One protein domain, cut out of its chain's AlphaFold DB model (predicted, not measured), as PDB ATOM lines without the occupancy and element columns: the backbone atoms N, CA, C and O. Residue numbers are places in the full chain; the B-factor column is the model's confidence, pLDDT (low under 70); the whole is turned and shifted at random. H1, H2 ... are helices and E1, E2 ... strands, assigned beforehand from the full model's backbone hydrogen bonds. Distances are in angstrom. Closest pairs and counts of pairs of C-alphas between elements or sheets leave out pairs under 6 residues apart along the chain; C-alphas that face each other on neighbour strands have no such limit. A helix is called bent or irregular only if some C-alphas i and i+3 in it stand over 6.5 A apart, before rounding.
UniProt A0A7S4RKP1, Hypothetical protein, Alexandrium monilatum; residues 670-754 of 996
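AT A GLANCE: This is residues 670 to 754 of the 996 residues of the protein "Hypothetical protein" of Alexandrium monilatum (UniProt A0A7S4RKP1). Two small antiparallel sheets, E1 E2 E3 and E4 E5 E6, come near each other at their edge strands E1 and E6, and the helix H1 at the end packs on one face of each. A long stretch with no named element, residues 694 to 714, leads from the first sheet to the second. The printed part has 85 residues with six named strands and then one named helix, in the order E1 E2 E3 E4 E5 E6 H1; the class is mixed, helices and strands, with 42 residues in named elements, under half. The whole is compact, with a radius of gyration of the C-alphas of 11.8 A and spans of 33 by 28 by 20 A.

IN THESE COORDINATES: Find C-alpha 670 at (17.195, -23.319, -7.165); from there E1 runs over residues 670 to 673. E2, residues 679 to 685, covers 18.2 A, and E3, residues 688 to 693, covers 16.5 A. Look next at C-alpha 715, at (9.107, -10.084, -3.666), where E4, residues 715 to 717, begins. E5, residues 724 to 729, covers 14.4 A, and E6 is residues 737 to 739. H1, residues 740 to 752, covers 19.7 A and ends at C-alpha 752, at (6.961, -25.431, 0.072); it is irregular, but only just, with C-alphas 741 and 744 6.8 A apart.

HOW THE PARTS SIT: E1, E2 and E3 form a meander, each strand the antiparallel neighbour of the one before. In the hairpin of E1 and E2, N 670 and O 682 are 2.8 A apart, within hydrogen-bond range; in that of E2 and E3, look at N 683 and O 690, 2.8 A. H1 is on one face of this sheet, an arrangement of two layers, at a height over the sheet of 8.3 A; it is over E1 and E2, slantwise to the strands at 36 degrees to E1 on the local plane. The closest C-alphas of E1 and H1 are those of Val 670 and Leu 746, 6.1 A. The closest C-alphas of E1 and E6 are those of Tyr 672 and Ile 738, 7.1 A. E4, E5 and E6 are a second meander, with N 715 and O 729 at 2.8 A, and N 725 and O 738 at 2.8 A. The pairing is staggered: E5 pairs with E6 over residues 724 to 727 and with E4 over residues 727 to 729. H1 is on this sheet too, at a height of 10.8 A, over E4 and E5 and along the strands at 25 degrees to E5 on the local plane; the C-alphas of Gly 725 and Gln 740, the closest of E5 and H1, are 3.7 A apart. In H1, 7 of 9 O i to N i+4 pairs are within hydrogen-bond range. E3 and E4 are apart.

THE WHOLE: The two C-alphas farthest apart are those of Ala 686 and Asp 720, 35.6 A. The printed part has no cut. The link from E3 to E4, 21 residues, is long; near its start residues 696 to 697 pair antiparallel with residues 692 to 693 of E3. The mean pLDDT of the printed part is 93.1, and residue 703 is the one printed residue under 70.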
ATOM      1  N   VAL A 670      17.241 -24.163  -5.959       97.69
ATOM      2  CA  VAL A 670      17.195 -23.319  -7.165       97.69
ATOM      3  C   VAL A 670      18.407 -22.398  -7.198       97.69
ATOM      4  O   VAL A 670      18.445 -21.366  -6.535       97.69
ATOM      5  N   GLU A 671      19.385 -22.778  -8.017       97.12
ATOM      6  CA  GLU A 671      20.612 -22.023  -8.276       97.12
ATOM      7  C   GLU A 671      20.546 -21.306  -9.633       97.12
ATOM      8  O   GLU A 671      20.107 -21.899 -10.628       97.12
ATOM      9  N   TYR A 672      20.978 -20.049  -9.690       96.69
ATOM     10  CA  TYR A 672      21.162 -19.265 -10.911       96.69
ATOM     11  C   TYR A 672      22.255 -18.201 -10.724       96.69
ATOM     12  O   TYR A 672      22.704 -17.950  -9.611       96.69
ATOM     13  N   VAL A 673      22.685 -17.585 -11.825       92.94
ATOM     14  CA  VAL A 673      23.511 -16.370 -11.804       92.94
ATOM     15  C   VAL A 673      22.619 -15.205 -12.219       92.94
ATOM     16  O   VAL A 673      21.830 -15.364 -13.159       92.94
ATOM     17  N   ASP A 674      22.695 -14.090 -11.498       95.56
ATOM     18  CA  ASP A 674      21.923 -12.877 -11.783       95.56
ATOM     19  C   ASP A 674      22.613 -11.951 -12.811       95.56
ATOM     20  O   ASP A 674      23.499 -12.365 -13.567       95.56
ATOM     21  N   ASP A 675      22.135 -10.714 -12.932       89.19
ATOM     22  CA  ASP A 675      22.588  -9.722 -13.908       89.19
ATOM     23  C   ASP A 675      23.920  -9.039 -13.543       89.19
ATOM     24  O   ASP A 675      24.737  -8.769 -14.446       89.19
ATOM     25  N   ASP A 676      24.160  -8.844 -12.240       84.56
ATOM     26  CA  ASP A 676      25.433  -8.388 -11.661       84.56
ATOM     27  C   ASP A 676      26.503  -9.498 -11.678       84.56
ATOM     28  O   ASP A 676      27.702  -9.214 -11.778       84.56
ATOM     29  N   GLY A 677      26.080 -10.765 -11.706       84.25
ATOM     30  CA  GLY A 677      26.939 -11.934 -11.893       84.25
ATOM     31  C   GLY A 677      27.172 -12.753 -10.625       84.25
ATOM     32  O   GLY A 677      28.065 -13.603 -10.620       84.25
ATOM     33  N   ASP A 678      26.391 -12.519  -9.573       90.44
ATOM     34  CA  ASP A 678      26.474 -13.269  -8.328       90.44
ATOM     35  C   ASP A 678      25.730 -14.610  -8.447       90.44
ATOM     36  O   ASP A 678      24.673 -14.729  -9.072       90.44
ATOM     37  N   LEU A 679      26.307 -15.661  -7.855       92.69
ATOM     38  CA  LEU A 679      25.698 -16.991  -7.823       92.69
ATOM     39  C   LEU A 679      24.665 -17.048  -6.692       92.69
ATOM     40  O   LEU A 679      25.026 -17.232  -5.526       92.69
ATOM     41  N   ILE A 680      23.390 -16.903  -7.045       97.06
ATOM     42  CA  ILE A 680      22.255 -16.947  -6.126       97.06
ATOM     43  C   ILE A 680      21.708 -18.375  -6.056       97.06
ATOM     44  O   ILE A 680      21.280 -18.945  -7.062       97.06
ATOM     45  N   CYS A 681      21.686 -18.957  -4.859       97.38
ATOM     46  CA  CYS A 681      21.138 -20.286  -4.614       97.38
ATOM     47  C   CYS A 681      20.136 -20.272  -3.456       97.38
ATOM     48  O   CYS A 681      20.496 -20.029  -2.306       97.38
ATOM     49  N   PHE A 682      18.876 -20.568  -3.768       98.06
ATOM     50  CA  PHE A 682      17.810 -20.772  -2.791       98.06
ATOM     51  C   PHE A 682      17.653 -22.266  -2.495       98.06
ATOM     52  O   PHE A 682      17.475 -23.059  -3.417       98.06
ATOM     53  N   GLN A 683      17.675 -22.659  -1.224       98.12
ATOM     54  CA  GLN A 683      17.611 -24.055  -0.790       98.12
ATOM     55  C   GLN A 683      16.619 -24.245   0.368       98.12
ATOM     56  O   GLN A 683      16.474 -23.378   1.227       98.12
ATOM     57  N   LEU A 684      15.943 -25.398   0.406       97.81
ATOM     58  CA  LEU A 684      15.151 -25.832   1.560       97.81
ATOM     59  C   LEU A 684      16.047 -26.485   2.620       97.81
ATOM     60  O   LEU A 684      16.597 -27.565   2.406       97.81
ATOM     61  N   GLU A 685      16.126 -25.877   3.802       97.31
ATOM     62  CA  GLU A 685      16.852 -26.412   4.958       97.31
ATOM     63  C   GLU A 685      15.908 -26.546   6.156       97.31
ATOM     64  O   GLU A 685      15.323 -25.571   6.614       97.31
ATOM     65  N   ALA A 686      15.717 -27.774   6.653       96.31
ATOM     66  CA  ALA A 686      14.775 -28.090   7.740       96.31
ATOM     67  C   ALA A 686      13.327 -27.571   7.526       96.31
ATOM     68  O   ALA A 686      12.578 -27.400   8.486       96.31
ATOM     69  N   GLY A 687      12.923 -27.347   6.269       96.75
ATOM     70  CA  GLY A 687      11.623 -26.779   5.891       96.75
ATOM     71  C   GLY A 687      11.597 -25.249   5.771       96.75
ATOM     72  O   GLY A 687      10.567 -24.702   5.396       96.75
ATOM     73  N   GLN A 688      12.705 -24.560   6.052       98.06
ATOM     74  CA  GLN A 688      12.856 -23.119   5.847       98.06
ATOM     75  C   GLN A 688      13.494 -22.828   4.485       98.06
ATOM     76  O   GLN A 688      14.343 -23.591   4.021       98.06
ATOM     77  N   LEU A 689      13.124 -21.703   3.869       98.19
ATOM     78  CA  LEU A 689      13.832 -21.165   2.711       98.19
ATOM     79  C   LEU A 689      15.114 -20.476   3.181       98.19
ATOM     80  O   LEU A 689      15.061 -19.569   4.012       98.19
ATOM     81  N   VAL A 690      16.254 -20.881   2.634       97.94
ATOM     82  CA  VAL A 690      17.559 -20.272   2.898       97.94
ATOM     83  C   VAL A 690      18.153 -19.810   1.577       97.94
ATOM     84  O   VAL A 690      18.120 -20.557   0.602       97.94
ATOM     85  N   THR A 691      18.696 -18.594   1.532       97.50
ATOM     86  CA  THR A 691      19.453 -18.106   0.374       97.50
ATOM     87  C   THR A 691      20.950 -18.036   0.654       97.50
ATOM     88  O   THR A 691      21.408 -17.743   1.767       97.50
ATOM     89  N   TYR A 692      21.703 -18.315  -0.402       96.81
ATOM     90  CA  TYR A 692      23.147 -18.253  -0.478       96.81
ATOM     91  C   TYR A 692      23.531 -17.353  -1.654       96.81
ATOM     92  O   TYR A 692      23.216 -17.676  -2.797       96.81
ATOM     93  N   CYS A 693      24.254 -16.265  -1.391       94.75
ATOM     94  CA  CYS A 693      24.915 -15.473  -2.431       94.75
ATOM     95  C   CYS A 693      26.401 -15.846  -2.463       94.75
ATOM     96  O   CYS A 693      27.084 -15.798  -1.436       94.75
ATOM     97  N   ASN A 694      26.907 -16.268  -3.626       91.50
ATOM     98  CA  ASN A 694      28.294 -16.705  -3.823       91.50
ATOM     99  C   ASN A 694      28.755 -17.755  -2.788       91.50
ATOM    100  O   ASN A 694      29.882 -17.727  -2.288       91.50
ATOM    101  N   GLY A 695      27.850 -18.668  -2.417       91.19
ATOM    102  CA  GLY A 695      28.077 -19.704  -1.402       91.19
ATOM    103  C   GLY A 695      28.088 -19.217   0.056       91.19
ATOM    104  O   GLY A 695      28.269 -20.033   0.960       91.19
ATOM    105  N   LYS A 696      27.875 -17.922   0.325       91.00
ATOM    106  CA  LYS A 696      27.705 -17.373   1.679       91.00
ATOM    107  C   LYS A 696      26.220 -17.320   2.041       91.00
ATOM    108  O   LYS A 696      25.431 -16.706   1.327       91.00
ATOM    109  N   ARG A 697      25.852 -17.940   3.166       96.31
ATOM    110  CA  ARG A 697      24.499 -17.895   3.749       96.31
ATOM    111  C   ARG A 697      24.206 -16.463   4.212       96.31
ATOM    112  O   ARG A 697      24.978 -15.930   5.012       96.31
ATOM    113  N   GLY A 698      23.141 -15.835   3.720       91.38
ATOM    114  CA  GLY A 698      22.802 -14.466   4.121       91.38
ATOM    115  C   GLY A 698      21.731 -13.798   3.262       91.38
ATOM    116  O   GLY A 698      21.711 -13.974   2.050       91.38
ATOM    117  N   VAL A 699      20.871 -13.018   3.915       87.81
ATOM    118  CA  VAL A 699      19.853 -12.125   3.328       87.81
ATOM    119  C   VAL A 699      20.198 -10.678   3.690       87.81
ATOM    120  O   VAL A 699      20.822 -10.435   4.726       87.81
ATOM    121  N   GLY A 700      19.778  -9.713   2.875       81.62
ATOM    122  CA  GLY A 700      20.069  -8.292   3.085       81.62
ATOM    123  C   GLY A 700      21.532  -7.880   2.836       81.62
ATOM    124  O   GLY A 700      22.432  -8.706   2.682       81.62
ATOM    125  N   VAL A 701      21.779  -6.565   2.816       75.12
ATOM    126  CA  VAL A 701      23.113  -5.963   2.617       75.12
ATOM    127  C   VAL A 701      23.385  -4.902   3.691       75.12
ATOM    128  O   VAL A 701      22.497  -4.135   4.073       75.12
ATOM    129  N   GLY A 702      24.630  -4.834   4.170       78.25
ATOM    130  CA  GLY A 702      25.088  -3.814   5.118       78.25
ATOM    131  C   GLY A 702      24.409  -3.915   6.487       78.25
ATOM    132  O   GLY A 702      24.268  -4.999   7.045       78.25
ATOM    133  N   VAL A 703      23.963  -2.780   7.037       48.75
ATOM    134  CA  VAL A 703      23.319  -2.711   8.368       48.75
ATOM    135  C   VAL A 703      21.977  -3.454   8.468       48.75
ATOM    136  O   VAL A 703      21.467  -3.633   9.572       48.75
ATOM    137  N   SER A 704      21.421  -3.893   7.335       71.06
ATOM    138  CA  SER A 704      20.182  -4.676   7.239       71.06
ATOM    139  C   SER A 704      20.440  -6.153   6.901       71.06
ATOM    140  O   SER A 704      19.535  -6.833   6.429       71.06
ATOM    141  N   GLN A 705      21.668  -6.649   7.078       82.62
ATOM    142  CA  GLN A 705      22.026  -8.034   6.774       82.62
ATOM    143  C   GLN A 705      21.650  -8.997   7.913       82.62
ATOM    144  O   GLN A 705      21.985  -8.767   9.075       82.62
ATOM    145  N   ASP A 706      21.037 -10.129   7.567       87.44
ATOM    146  CA  ASP A 706      20.836 -11.279   8.454       87.44
ATOM    147  C   ASP A 706      21.621 -12.493   7.920       87.44
ATOM    148  O   ASP A 706      21.331 -13.076   6.872       87.44
ATOM    149  N   SER A 707      22.653 -12.873   8.677       91.06
ATOM    150  CA  SER A 707      23.588 -13.959   8.365       91.06
ATOM    151  C   SER A 707      23.011 -15.364   8.564       91.06
ATOM    152  O   SER A 707      23.676 -16.352   8.247       91.06
ATOM    153  N   THR A 708      21.767 -15.497   9.039       95.62
ATOM    154  CA  THR A 708      21.062 -16.777   8.946       95.62
ATOM    155  C   THR A 708      20.717 -17.116   7.498       95.62
ATOM    156  O   THR A 708      20.587 -18.296   7.194       95.62
ATOM    157  N   GLY A 709      20.577 -16.133   6.602       95.94
ATOM    158  CA  GLY A 709      20.123 -16.369   5.229       95.94
ATOM    159  C   GLY A 709      18.681 -16.865   5.122       95.94
ATOM    160  O   GLY A 709      18.273 -17.254   4.033       95.94
ATOM    161  N   ILE A 710      17.914 -16.882   6.221       97.69
ATOM    162  CA  ILE A 710      16.530 -17.353   6.220       97.69
ATOM    163  C   ILE A 710      15.669 -16.306   5.515       97.69
ATOM    164  O   ILE A 710      15.534 -15.168   5.962       97.69
ATOM    165  N   VAL A 711      15.063 -16.706   4.408       97.81
ATOM    166  CA  VAL A 711      14.178 -15.853   3.622       97.81
ATOM    167  C   VAL A 711      12.778 -15.947   4.219       97.81
ATOM    168  O   VAL A 711      12.218 -17.037   4.333       97.81
ATOM    169  N   THR A 712      12.215 -14.812   4.627       97.81
ATOM    170  CA  THR A 712      10.890 -14.730   5.271       97.81
ATOM    171  C   THR A 712       9.833 -14.058   4.397       97.81
ATOM    172  O   THR A 712       8.646 -14.159   4.696       97.81
ATOM    173  N   GLU A 713      10.241 -13.443   3.286       97.88
ATOM    174  CA  GLU A 713       9.384 -12.884   2.238       97.88
ATOM    175  C   GLU A 713      10.144 -12.933   0.900       97.88
ATOM    176  O   GLU A 713      11.342 -12.651   0.875       97.88
ATOM    177  N   LEU A 714       9.469 -13.261  -0.209       98.12
ATOM    178  CA  LEU A 714      10.029 -13.133  -1.562       98.12
ATOM    179  C   LEU A 714       9.171 -12.230  -2.443       98.12
ATOM    180  O   LEU A 714       8.105 -12.626  -2.921       98.12
ATOM    181  N   LYS A 715       9.688 -11.038  -2.726       98.06
ATOM    182  CA  LYS A 715       9.107 -10.084  -3.666       98.06
ATOM    183  C   LYS A 715       9.623 -10.352  -5.077       98.06
ATOM    184  O   LYS A 715      10.789 -10.685  -5.276       98.06
ATOM    185  N   TRP A 716       8.747 -10.164  -6.050       97.94
ATOM    186  CA  TRP A 716       9.027 -10.228  -7.477       97.94
ATOM    187  C   TRP A 716       8.570  -8.946  -8.163       97.94
ATOM    188  O   TRP A 716       7.478  -8.436  -7.881       97.94
ATOM    189  N   PHE A 717       9.386  -8.464  -9.096       95.75
ATOM    190  CA  PHE A 717       9.115  -7.289  -9.915       95.75
ATOM    191  C   PHE A 717       9.270  -7.645 -11.396       95.75
ATOM    192  O   PHE A 717      10.285  -8.212 -11.800       95.75
ATOM    193  N   SER A 718       8.270  -7.296 -12.209       94.38
ATOM    194  CA  SER A 718       8.347  -7.450 -13.666       94.38
ATOM    195  C   SER A 718       9.392  -6.501 -14.253       94.38
ATOM    196  O   SER A 718       9.492  -5.352 -13.827       94.38
ATOM    197  N   THR A 719      10.133  -6.968 -15.255       90.25
ATOM    198  CA  THR A 719      11.200  -6.211 -15.926       90.25
ATOM    199  C   THR A 719      11.230  -6.547 -17.411       90.25
ATOM    200  O   THR A 719      11.200  -7.726 -17.759       90.25
ATOM    201  N   ASP A 720      11.392  -5.549 -18.275       87.06
ATOM    202  CA  ASP A 720      11.280  -5.697 -19.737       87.06
ATOM    203  C   ASP A 720      12.535  -6.311 -20.412       87.06
ATOM    204  O   ASP A 720      12.824  -6.056 -21.581       87.06
ATOM    205  N   GLY A 721      13.333  -7.086 -19.668       80.06
ATOM    206  CA  GLY A 721      14.595  -7.669 -20.130       80.06
ATOM    207  C   GLY A 721      14.417  -9.048 -20.767       80.06
ATOM    208  O   GLY A 721      14.058 -10.003 -20.081       80.06
ATOM    209  N   GLU A 722      14.738  -9.179 -22.058       82.44
ATOM    210  CA  GLU A 722      14.690 -10.461 -22.780       82.44
ATOM    211  C   GLU A 722      15.470 -11.574 -22.048       82.44
ATOM    212  O   GLU A 722      16.624 -11.399 -21.657       82.44
ATOM    213  N   GLY A 723      14.832 -12.738 -21.868       85.94
ATOM    214  CA  GLY A 723      15.399 -13.919 -21.194       85.94
ATOM    215  C   GLY A 723      15.255 -13.948 -19.664       85.94
ATOM    216  O   GLY A 723      15.375 -15.019 -19.055       85.94
ATOM    217  N   TRP A 724      14.943 -12.817 -19.031       93.19
ATOM    218  CA  TRP A 724      14.727 -12.729 -17.588       93.19
ATOM    219  C   TRP A 724      13.251 -12.935 -17.226       93.19
ATOM    220  O   TRP A 724      12.344 -12.619 -17.989       93.19
ATOM    221  N   GLY A 725      13.005 -13.498 -16.045       92.12
ATOM    222  CA  GLY A 725      11.666 -13.653 -15.477       92.12
ATOM    223  C   GLY A 725      11.218 -12.460 -14.636       92.12
ATOM    224  O   GLY A 725      10.073 -12.441 -14.199       92.12
ATOM    225  N   GLY A 726      12.107 -11.503 -14.363       95.56
ATOM    226  CA  GLY A 726      11.909 -10.404 -13.419       95.56
ATOM    227  C   GLY A 726      13.086 -10.253 -12.456       95.56
ATOM    228  O   GLY A 726      14.033 -11.042 -12.487       95.56
ATOM    229  N   SER A 727      12.982  -9.279 -11.555       96.56
ATOM    230  CA  SER A 727      13.851  -9.138 -10.382       96.56
ATOM    231  C   SER A 727      13.217  -9.823  -9.167       96.56
ATOM    232  O   SER A 727      11.997  -9.772  -8.988       96.56
ATOM    233  N   ILE A 728      14.042 -10.475  -8.344       97.88
ATOM    234  CA  ILE A 728      13.663 -11.078  -7.061       97.88
ATOM    235  C   ILE A 728      14.311 -10.287  -5.928       97.88
ATOM    236  O   ILE A 728      15.479  -9.925  -6.021       97.88
ATOM    237  N   ALA A 729      13.575 -10.075  -4.835       96.50
ATOM    238  CA  ALA A 729      14.108  -9.455  -3.630       96.50
ATOM    239  C   ALA A 729      13.552 -10.089  -2.343       96.50
ATOM    240  O   ALA A 729      12.388 -10.483  -2.283       96.50
ATOM    241  N   ASP A 730      14.382 -10.165  -1.306       96.69
ATOM    242  CA  ASP A 730      14.049 -10.717   0.011       96.69
ATOM    243  C   ASP A 730      13.234  -9.744   0.905       96.69
ATOM    244  O   ASP A 730      12.737  -8.694   0.469       96.69
ATOM    245  N   GLN A 731      13.089 -10.074   2.195       96.56
ATOM    246  CA  GLN A 731      12.440  -9.207   3.187       96.56
ATOM    247  C   GLN A 731      13.141  -7.846   3.403       96.56
ATOM    248  O   GLN A 731      12.496  -6.897   3.847       96.56
ATOM    249  N   PHE A 732      14.425  -7.714   3.053       93.44
ATOM    250  CA  PHE A 732      15.202  -6.470   3.112       93.44
ATOM    251  C   PHE A 732      15.235  -5.724   1.766       93.44
ATOM    252  O   PHE A 732      15.862  -4.671   1.658       93.44
ATOM    253  N   ASN A 733      14.509  -6.234   0.764       93.00
ATOM    254  CA  ASN A 733      14.532  -5.806  -0.633       93.00
ATOM    255  C   ASN A 733      15.908  -5.997  -1.308       93.00
ATOM    256  O   ASN A 733      16.284  -5.202  -2.169       93.00
ATOM    257  N   CYS A 734      16.648  -7.047  -0.943       90.12
ATOM    258  CA  CYS A 734      17.922  -7.415  -1.560       90.12
ATOM    259  C   CYS A 734      17.789  -8.672  -2.440       90.12
ATOM    260  O   CYS A 734      17.089  -9.619  -2.088       90.12
ATOM    261  N   GLY A 735      18.456  -8.661  -3.596       92.62
ATOM    262  CA  GLY A 735      18.404  -9.705  -4.624       92.62
ATOM    263  C   GLY A 735      18.593  -9.117  -6.030       92.62
ATOM    264  O   GLY A 735      18.711  -7.899  -6.172       92.62
ATOM    265  N   GLY A 736      18.640  -9.982  -7.046       94.38
ATOM    266  CA  GLY A 736      18.936  -9.632  -8.442       94.38
ATOM    267  C   GLY A 736      17.946 -10.231  -9.448       94.38
ATOM    268  O   GLY A 736      16.897 -10.776  -9.082       94.38
ATOM    269  N   MET A 737      18.260 -10.124 -10.738       96.12
ATOM    270  CA  MET A 737      17.432 -10.667 -11.821       96.12
ATOM    271  C   MET A 737      17.454 -12.202 -11.854       96.12
ATOM    272  O   MET A 737      18.507 -12.823 -11.757       96.12
ATOM    273  N   ILE A 738      16.290 -12.838 -12.031       97.56
ATOM    274  CA  ILE A 738      16.166 -14.303 -12.126       97.56
ATOM    275  C   ILE A 738      15.870 -14.745 -13.569       97.56
ATOM    276  O   ILE A 738      14.964 -14.191 -14.197       97.56
ATOM    277  N   PRO A 739      16.571 -15.745 -14.140       96.19
ATOM    278  CA  PRO A 739      16.259 -16.254 -15.476       96.19
ATOM    279  C   PRO A 739      14.835 -16.820 -15.559       96.19
ATOM    280  O   PRO A 739      14.377 -17.494 -14.633       96.19
ATOM    281  N   GLN A 740      14.134 -16.611 -16.679       95.00
ATOM    282  CA  GLN A 740      12.699 -16.930 -16.786       95.00
ATOM    283  C   GLN A 740      12.369 -18.398 -16.442       95.00
ATOM    284  O   GLN A 740      11.426 -18.672 -15.701       95.00
ATOM    285  N   GLY A 741      13.204 -19.345 -16.887       94.00
ATOM    286  CA  GLY A 741      13.051 -20.777 -16.587       94.00
ATOM    287  C   GLY A 741      13.320 -21.186 -15.128       94.00
ATOM    288  O   GLY A 741      13.023 -22.317 -14.754       94.00
ATOM    289  N   LYS A 742      13.871 -20.296 -14.292       96.75
ATOM    290  CA  LYS A 742      14.138 -20.534 -12.859       96.75
ATOM    291  C   LYS A 742      13.019 -19.998 -11.960       96.75
ATOM    292  O   LYS A 742      12.812 -20.526 -10.872       96.75
ATOM    293  N   LEU A 743      12.263 -19.007 -12.435       96.19
ATOM    294  CA  LEU A 743      11.235 -18.301 -11.665       96.19
ATOM    295  C   LEU A 743      10.144 -19.230 -11.102       96.19
ATOM    296  O   LEU A 743       9.813 -19.140  -9.920       96.19
ATOM    297  N   LYS A 744       9.624 -20.163 -11.916       95.69
ATOM    298  CA  LYS A 744       8.629 -21.146 -11.449       95.69
ATOM    299  C   LYS A 744       9.199 -22.039 -10.344       95.69
ATOM    300  O   LYS A 744       8.528 -22.261  -9.344       95.69
ATOM    301  N   LEU A 745      10.433 -22.520 -10.503       96.56
ATOM    302  CA  LEU A 745      11.068 -23.390  -9.511       96.56
ATOM    303  C   LEU A 745      11.250 -22.655  -8.176       96.56
ATOM    304  O   LEU A 745      10.992 -23.235  -7.126       96.56
ATOM    305  N   LEU A 746      11.635 -21.372  -8.209       97.69
ATOM    306  CA  LEU A 746      11.746 -20.561  -6.995       97.69
ATOM    307  C   LEU A 746      10.386 -20.373  -6.309       97.69
ATOM    308  O   LEU A 746      10.305 -20.502  -5.091       97.69
ATOM    309  N   ARG A 747       9.308 -20.140  -7.075       97.38
ATOM    310  CA  ARG A 747       7.941 -20.099  -6.533       97.38
ATOM    311  C   ARG A 747       7.550 -21.425  -5.879       97.38
ATOM    312  O   ARG A 747       7.116 -21.417  -4.732       97.38
ATOM    313  N   ASP A 748       7.720 -22.544  -6.585       97.19
ATOM    314  CA  ASP A 748       7.385 -23.882  -6.079       97.19
ATOM    315  C   ASP A 748       8.141 -24.177  -4.760       97.19
ATOM    316  O   ASP A 748       7.593 -24.767  -3.828       97.19
ATOM    317  N   LEU A 749       9.401 -23.741  -4.656       97.69
ATOM    318  CA  LEU A 749      10.266 -23.921  -3.487       97.69
ATOM    319  C   LEU A 749       9.878 -22.972  -2.328       97.69
ATOM    320  O   LEU A 749       9.843 -23.401  -1.173       97.69
ATOM    321  N   ALA A 750       9.487 -21.727  -2.621       97.88
ATOM    322  CA  ALA A 750       8.977 -20.764  -1.639       97.88
ATOM    323  C   ALA A 750       7.615 -21.175  -1.049       97.88
ATOM    324  O   ALA A 750       7.433 -21.121   0.170       97.88
ATOM    325  N   GLU A 751       6.687 -21.667  -1.878       97.50
ATOM    326  CA  GLU A 751       5.406 -22.227  -1.420       97.50
ATOM    327  C   GLU A 751       5.623 -23.411  -0.468       97.50
ATOM    328  O   GLU A 751       4.987 -23.491   0.583       97.50
ATOM    329  N   ARG A 752       6.575 -24.300  -0.789       97.50
ATOM    330  CA  ARG A 752       6.961 -25.431   0.072       97.50
ATOM    331  C   ARG A 752       7.599 -25.008   1.398       97.50
ATOM    332  O   ARG A 752       7.471 -25.745   2.372       97.50
ATOM    333  N   ALA A 753       8.258 -23.851   1.441       97.75
ATOM    334  CA  ALA A 753       8.798 -23.251   2.662       97.75
ATOM    335  C   ALA A 753       7.749 -22.474   3.486       97.75
ATOM    336  O   ALA A 753       8.045 -22.024   4.591       97.75
ATOM    337  N   GLY A 754       6.542 -22.261   2.946       97.75
ATOM    338  CA  GLY A 754       5.539 -21.374   3.538       97.75
ATOM    339  C   GLY A 754       5.904 -19.884   3.474       97.75
ATOM    340  O   GLY A 754       5.347 -19.094   4.236       97.75
TER     341      GLY A 754